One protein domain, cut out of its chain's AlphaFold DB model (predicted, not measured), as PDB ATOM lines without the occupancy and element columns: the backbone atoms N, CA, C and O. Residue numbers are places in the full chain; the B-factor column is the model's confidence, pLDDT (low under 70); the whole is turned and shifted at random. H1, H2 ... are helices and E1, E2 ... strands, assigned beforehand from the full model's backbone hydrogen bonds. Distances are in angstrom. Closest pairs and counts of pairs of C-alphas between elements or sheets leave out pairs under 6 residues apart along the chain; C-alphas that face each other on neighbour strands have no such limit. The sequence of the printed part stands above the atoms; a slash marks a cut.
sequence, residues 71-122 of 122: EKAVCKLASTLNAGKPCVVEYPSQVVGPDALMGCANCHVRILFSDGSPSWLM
ATOM      1  N   GLU A  71      16.955 -41.912 -50.793       96.44
ATOM      2  CA  GLU A  71      17.717 -41.945 -49.536       96.44
ATOM      3  C   GLU A  71      16.887 -41.500 -48.327       96.44
ATOM      4  O   GLU A  71      16.947 -42.115 -47.264       96.44
ATOM      5  N   LYS A  72      16.037 -40.478 -48.489       97.12
ATOM      6  CA  LYS A  72      15.174 -39.989 -47.402       97.12
ATOM      7  C   LYS A  72      14.189 -41.058 -46.939       97.12
ATOM      8  O   LYS A  72      13.986 -41.221 -45.736       97.12
ATOM      9  N   ALA A  73      13.564 -41.771 -47.876       97.75
ATOM     10  CA  ALA A  73      12.638 -42.849 -47.548       97.75
ATOM     11  C   ALA A  73      13.366 -44.039 -46.909       97.75
ATOM     12  O   ALA A  73      12.888 -44.563 -45.901       97.75
ATOM     13  N   VAL A  74      14.539 -44.406 -47.440       96.88
ATOM     14  CA  VAL A  74      15.391 -45.473 -46.892       96.88
ATOM     15  C   VAL A  74      15.795 -45.157 -45.454       96.88
ATOM     16  O   VAL A  74      15.503 -45.943 -44.554       96.88
ATOM     17  N   CYS A  75      16.381 -43.985 -45.200       97.50
ATOM     18  CA  CYS A  75      16.813 -43.589 -43.861       97.50
ATOM     19  C   CYS A  75      15.639 -43.476 -42.883       97.50
ATOM     20  O   CYS A  75      15.759 -43.899 -41.736       97.50
ATOM     21  N   LYS A  76      14.478 -42.963 -43.318       98.12
ATOM     22  CA  LYS A  76      13.275 -42.912 -42.471       98.12
ATOM     23  C   LYS A  76      12.833 -44.313 -42.042       98.12
ATOM     24  O   LYS A  76      12.533 -44.527 -40.865       98.12
ATOM     25  N   LEU A  77      12.790 -45.258 -42.982       97.88
ATOM     26  CA  LEU A  77      12.412 -46.639 -42.697       97.88
ATOM     27  C   LEU A  77      13.444 -47.318 -41.790       97.88
ATOM     28  O   LEU A  77      13.077 -47.846 -40.744       97.88
ATOM     29  N   ALA A  78      14.726 -47.250 -42.145       97.31
ATOM     30  CA  ALA A  78      15.806 -47.861 -41.376       97.31
ATOM     31  C   ALA A  78      15.885 -47.303 -39.949       97.31
ATOM     32  O   ALA A  78      16.015 -48.063 -38.994       97.31
ATOM     33  N   SER A  79      15.722 -45.988 -39.792       96.94
ATOM     34  CA  SER A  79      15.656 -45.344 -38.482       96.94
ATOM     35  C   SER A  79      14.481 -45.869 -37.656       96.94
ATOM     36  O   SER A  79      14.667 -46.252 -36.505       96.94
ATOM     37  N   THR A  80      13.290 -45.981 -38.255       97.88
ATOM     38  CA  THR A  80      12.101 -46.532 -37.580       97.88
ATOM     39  C   THR A  80      12.341 -47.967 -37.100       97.88
ATOM     40  O   THR A  80      11.987 -48.309 -35.975       97.88
ATOM     41  N   LEU A  81      12.984 -48.793 -37.930       96.81
ATOM     42  CA  LEU A  81      13.311 -50.182 -37.603       96.81
ATOM     43  C   LEU A  81      14.415 -50.305 -36.543       96.81
ATOM     44  O   LEU A  81      14.428 -51.273 -35.789       96.81
ATOM     45  N   ASN A  82      15.318 -49.328 -36.456       96.06
ATOM     46  CA  ASN A  82      16.441 -49.323 -35.520       96.06
ATOM     47  C   ASN A  82      16.216 -48.351 -34.346       96.06
ATOM     48  O   ASN A  82      17.094 -47.563 -34.002       96.06
ATOM     49  N   ALA A  83      15.020 -48.382 -33.746       95.88
ATOM     50  CA  ALA A  83      14.661 -47.614 -32.545       95.88
ATOM     51  C   ALA A  83      14.852 -46.083 -32.659       95.88
ATOM     52  O   ALA A  83      15.224 -45.413 -31.697       95.88
ATOM     53  N   GLY A  84      14.603 -45.518 -33.842       96.25
ATOM     54  CA  GLY A  84      14.700 -44.080 -34.106       96.25
ATOM     55  C   GLY A  84      16.127 -43.565 -34.304       96.25
ATOM     56  O   GLY A  84      16.339 -42.354 -34.333       96.25
ATOM     57  N   LYS A  85      17.121 -44.451 -34.448       96.25
ATOM     58  CA  LYS A  85      18.518 -44.045 -34.645       96.25
ATOM     59  C   LYS A  85      18.699 -43.324 -35.987       96.25
ATOM     60  O   LYS A  85      18.255 -43.850 -37.013       96.25
ATOM     61  N   PRO A  86      19.341 -42.144 -36.021       96.94
ATOM     62  CA  PRO A  86      19.685 -41.481 -37.273       96.94
ATOM     63  C   PRO A  86      20.646 -42.334 -38.106       96.94
ATOM     64  O   PRO A  86      21.490 -43.053 -37.564       96.94
ATOM     65  N   CYS A  87      20.513 -42.254 -39.426       97.75
ATOM     66  CA  CYS A  87      21.387 -42.955 -40.355       97.75
ATOM     67  C   CYS A  87      21.537 -42.204 -41.678       97.75
ATOM     68  O   CYS A  87      20.736 -41.323 -41.995       97.75
ATOM     69  N   VAL A  88      22.557 -42.587 -42.442       97.31
ATOM     70  CA  VAL A  88      22.840 -42.097 -43.797       97.31
ATOM     71  C   VAL A  88      23.069 -43.273 -44.743       97.31
ATOM     72  O   VAL A  88      23.486 -44.347 -44.305       97.31
ATOM     73  N   VAL A  89      22.803 -43.070 -46.032       96.75
ATOM     74  CA  VAL A  89      23.186 -44.020 -47.082       96.75
ATOM     75  C   VAL A  89      24.627 -43.732 -47.497       96.75
ATOM     76  O   VAL A  89      24.991 -42.585 -47.748       96.75
ATOM     77  N   GLU A  90      25.454 -44.769 -47.549       95.19
ATOM     78  CA  GLU A  90      26.844 -44.715 -47.984       95.19
ATOM     79  C   GLU A  90      27.035 -45.587 -49.224       95.19
ATOM     80  O   GLU A  90      26.610 -46.747 -49.287       95.19
ATOM     81  N   TYR A  91      27.686 -44.995 -50.220       92.94
ATOM     82  CA  TYR A  91      28.009 -45.643 -51.475       92.94
ATOM     83  C   TYR A  91      29.488 -46.032 -51.488       92.94
ATOM     84  O   TYR A  91      30.335 -45.159 -51.280       92.94
ATOM     85  N   PRO A  92      29.816 -47.285 -51.844       87.81
ATOM     86  CA  PRO A  92      31.190 -47.693 -52.089       87.81
ATOM     87  C   PRO A  92      31.885 -46.763 -53.076       87.81
ATOM     88  O   PRO A  92      31.321 -46.432 -54.132       87.81
ATOM     89  N   SER A  93      33.123 -46.397 -52.743       85.62
ATOM     90  CA  SER A  93      33.999 -45.593 -53.597       85.62
ATOM     91  C   SER A  93      34.327 -46.306 -54.910       85.62
ATOM     92  O   SER A  93      34.460 -45.659 -55.946       85.62
ATOM     93  N   GLN A  94      34.406 -47.638 -54.878       87.75
ATOM     94  CA  GLN A  94      34.587 -48.482 -56.053       87.75
ATOM     95  C   GLN A  94      33.260 -49.109 -56.486       87.75
ATOM     96  O   GLN A  94      32.483 -49.614 -55.679       87.75
ATOM     97  N   VAL A  95      33.012 -49.077 -57.792       86.75
ATOM     98  CA  VAL A  95      31.831 -49.682 -58.429       86.75
ATOM     99  C   VAL A  95      32.167 -51.028 -59.079       86.75
ATOM    100  O   VAL A  95      31.295 -51.871 -59.258       86.75
ATOM    101  N   VAL A  96      33.444 -51.249 -59.390       85.75
ATOM    102  CA  VAL A  96      33.980 -52.487 -59.961       85.75
ATOM    103  C   VAL A  96      35.151 -52.973 -59.110       85.75
ATOM    104  O   VAL A  96      35.862 -52.158 -58.528       85.75
ATOM    105  N   GLY A  97      35.367 -54.288 -59.058       84.31
ATOM    106  CA  GLY A  97      36.469 -54.896 -58.306       84.31
ATOM    107  C   GLY A  97      36.084 -55.398 -56.906       84.31
ATOM    108  O   GLY A  97      34.905 -55.405 -56.559       84.31
ATOM    109  N   PRO A  98      37.067 -55.856 -56.109       83.50
ATOM    110  CA  PRO A  98      36.829 -56.547 -54.835       83.50
ATOM    111  C   PRO A  98      36.094 -55.717 -53.776       83.50
ATOM    112  O   PRO A  98      35.400 -56.282 -52.937       83.50
ATOM    113  N   ASP A  99      36.228 -54.391 -53.833       84.69
ATOM    114  CA  ASP A  99      35.607 -53.467 -52.878       84.69
ATOM    115  C   ASP A  99      34.213 -52.993 -53.323       84.69
ATOM    116  O   ASP A  99      33.540 -52.247 -52.606       84.69
ATOM    117  N   ALA A 100      33.758 -53.412 -54.509       87.81
ATOM    118  CA  ALA A 100      32.422 -53.107 -54.988       87.81
ATOM    119  C   ALA A 100      31.383 -53.966 -54.255       87.81
ATOM    120  O   ALA A 100      31.489 -55.191 -54.194       87.81
ATOM    121  N   LEU A 101      30.325 -53.335 -53.741       86.69
ATOM    122  CA  LEU A 101      29.200 -54.053 -53.136       86.69
ATOM    123  C   LEU A 101      28.220 -54.498 -54.225       86.69
ATOM    124  O   LEU A 101      27.151 -53.918 -54.395       86.69
ATOM    125  N   MET A 102      28.611 -55.515 -54.989       84.44
ATOM    126  CA  MET A 102      27.825 -56.069 -56.094       84.44
ATOM    127  C   MET A 102      27.504 -57.546 -55.837       84.44
ATOM    128  O   MET A 102      28.318 -58.284 -55.283       84.44
ATOM    129  N   GLY A 103      26.324 -57.996 -56.266       75.94
ATOM    130  CA  GLY A 103      25.857 -59.377 -56.139       75.94
ATOM    131  C   GLY A 103      25.203 -59.861 -57.429       75.94
ATOM    132  O   GLY A 103      23.995 -59.702 -57.609       75.94
ATOM    133  N   CYS A 104      25.985 -60.473 -58.325       73.44
ATOM    134  CA  CYS A 104      25.568 -60.773 -59.703       73.44
ATOM    135  C   CYS A 104      24.982 -59.524 -60.389       73.44
ATOM    136  O   CYS A 104      25.730 -58.614 -60.723       73.44
ATOM    137  N   ALA A 105      23.658 -59.467 -60.559       74.94
ATOM    138  CA  ALA A 105      22.944 -58.351 -61.184       74.94
ATOM    139  C   ALA A 105      22.446 -57.286 -60.185       74.94
ATOM    140  O   ALA A 105      21.719 -56.378 -60.573       74.94
ATOM    141  N   ASN A 106      22.784 -57.406 -58.900       82.19
ATOM    142  CA  ASN A 106      22.349 -56.476 -57.860       82.19
ATOM    143  C   ASN A 106      23.494 -55.535 -57.478       82.19
ATOM    144  O   ASN A 106      24.625 -55.985 -57.286       82.19
ATOM    145  N   CYS A 107      23.191 -54.247 -57.321       87.12
ATOM    146  CA  CYS A 107      24.074 -53.293 -56.663       87.12
ATOM    147  C   CYS A 107      23.568 -53.023 -55.247       87.12
ATOM    148  O   CYS A 107      22.377 -52.775 -55.058       87.12
ATOM    149  N   HIS A 108      24.476 -53.037 -54.277       91.44
ATOM    150  CA  HIS A 108      24.158 -52.789 -52.880       91.44
ATOM    151  C   HIS A 108      24.766 -51.477 -52.377       91.44
ATOM    152  O   HIS A 108      25.784 -50.986 -52.883       91.44
ATOM    153  N   VAL A 109      24.153 -50.923 -51.336       92.94
ATOM    154  CA  VAL A 109      24.609 -49.739 -50.599       92.94
ATOM    155  C   VAL A 109      24.565 -50.005 -49.097       92.94
ATOM    156  O   VAL A 109      23.899 -50.933 -48.630       92.94
ATOM    157  N   ARG A 110      25.292 -49.200 -48.319       95.25
ATOM    158  CA  ARG A 110      25.312 -49.329 -46.859       95.25
ATOM    159  C   ARG A 110      24.415 -48.295 -46.209       95.25
ATOM    160  O   ARG A 110      24.335 -47.157 -46.654       95.25
ATOM    161  N   ILE A 111      23.786 -48.680 -45.109       97.12
ATOM    162  CA  ILE A 111      23.119 -47.761 -44.191       97.12
ATOM    163  C   ILE A 111      23.997 -47.657 -42.950       97.12
ATOM    164  O   ILE A 111      24.185 -48.644 -42.234       97.12
ATOM    165  N   LEU A 112      24.551 -46.470 -42.711       97.06
ATOM    166  CA  LEU A 112      25.425 -46.182 -41.576       97.06
ATOM    167  C   LEU A 112      24.628 -45.477 -40.482       97.06
ATOM    168  O   LEU A 112      24.061 -44.412 -40.722       97.06
ATOM    169  N   PHE A 113      24.599 -46.048 -39.281       96.88
ATOM    170  CA  PHE A 113      23.940 -45.438 -38.127       96.88
ATOM    171  C   PHE A 113      24.898 -44.514 -37.376       96.88
ATOM    172  O   PHE A 113      26.070 -44.833 -37.181       96.88
ATOM    173  N   SER A 114      24.393 -43.367 -36.921       94.69
ATOM    174  CA  SER A 114      25.216 -42.331 -36.279       94.69
ATOM    175  C   SER A 114      25.793 -42.732 -34.917       94.69
ATOM    176  O   SER A 114      26.671 -42.045 -34.409       94.69
ATOM    177  N   ASP A 115      25.311 -43.820 -34.317       93.12
ATOM    178  CA  ASP A 115      25.771 -44.325 -33.021       93.12
ATOM    179  C   ASP A 115      26.910 -45.356 -33.130       93.12
ATOM    180  O   ASP A 115      27.326 -45.920 -32.121       93.12
ATOM    181  N   GLY A 116      27.404 -45.622 -34.346       90.31
ATOM    182  CA  GLY A 116      28.452 -46.613 -34.591       90.31
ATOM    183  C   GLY A 116      27.966 -48.066 -34.563       90.31
ATOM    184  O   GLY A 116      28.791 -48.978 -34.594       90.31
ATOM    185  N   SER A 117      26.647 -48.302 -34.522       92.19
ATOM    186  CA  SER A 117      26.083 -49.643 -34.713       92.19
ATOM    187  C   SER A 117      26.515 -50.241 -36.060       92.19
ATOM    188  O   SER A 117      26.782 -49.493 -37.008       92.19
ATOM    189  N   PRO A 118      26.529 -51.583 -36.193       94.94
ATOM    190  CA  PRO A 118      26.836 -52.238 -37.458       94.94
ATOM    191  C   PRO A 118      25.994 -51.693 -38.615       94.94
ATOM    192  O   PRO A 118      24.778 -51.519 -38.487       94.94
ATOM    193  N   SER A 119      26.645 -51.453 -39.752       94.94
ATOM    194  CA  SER A 119      25.971 -51.008 -40.968       94.94
ATOM    195  C   SER A 119      25.032 -52.083 -41.502       94.94
ATOM    196  O   SER A 119      25.362 -53.270 -41.449       94.94
ATOM    197  N   TRP A 120      23.911 -51.676 -42.092       95.50
ATOM    198  CA  TRP A 120      23.045 -52.594 -42.837       95.50
ATOM    199  C   TRP A 120      23.361 -52.542 -44.328       95.50
ATOM    200  O   TRP A 120      23.790 -51.503 -44.828       95.50
ATOM    201  N   LEU A 121      23.154 -53.661 -45.019       92.06
ATOM    202  CA  LEU A 121      23.275 -53.750 -46.471       92.06
ATOM    203  C   LEU A 121      21.876 -53.697 -47.088       92.06
ATOM    204  O   LEU A 121      20.991 -54.441 -46.658       92.06
ATOM    205  N   MET A 122      21.702 -52.818 -48.069       87.00
ATOM    206  CA  MET A 122      20.529 -52.755 -48.940       87.00
ATOM    207  C   MET A 122      20.968 -53.125 -50.347       87.00
ATOM    208  O   MET A 122      21.872 -52.429 -50.848       87.00
TER     209      MET A 122
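What this domain is: This is residues 71 to 122 of the 122 residues of an uncharacterized protein of Verticillium alfalfae (strain VaMs.102 / ATCC MYA-4576 / FGSC 10136) (UniProt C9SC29). With little regular structure, this is a two-stranded antiparallel hairpin, E1 and E2, with helix H1 over one face and a long loop, residues 91 to 109, reaching away. The printed part has 52 residues, 19 of them in one named helix and two named strands, ordered H1, E1, E2; the class is mixed. Elongated, 34 by 20 by 14 A, it is only just compact, close to loose, with a radius of gyration of the C-alphas of 11.8 A.

How they stand to each other: In H1, residues 71 to 81, every O i to N i+4 pair is within hydrogen-bond range. C-alphas 75 and 87, 5.8 A apart, are its closest to E1, residues 87 to 90. E2, residues 110 to 113, is antiparallel to E1; find N 88 and O 112 within range at 2.9 A.

Where its parts are: Find C-alpha 71 at (17.717, -41.945, -49.536); H1 runs 15.2 A from there. E1 runs 9.5 A, and E2 9.7 A to C-alpha 113 at (23.940, -45.438, -38.127).

The domain as a whole: The printed part has no cut; E1 to E2 is a long link; no printed residue is under pLDDT 70.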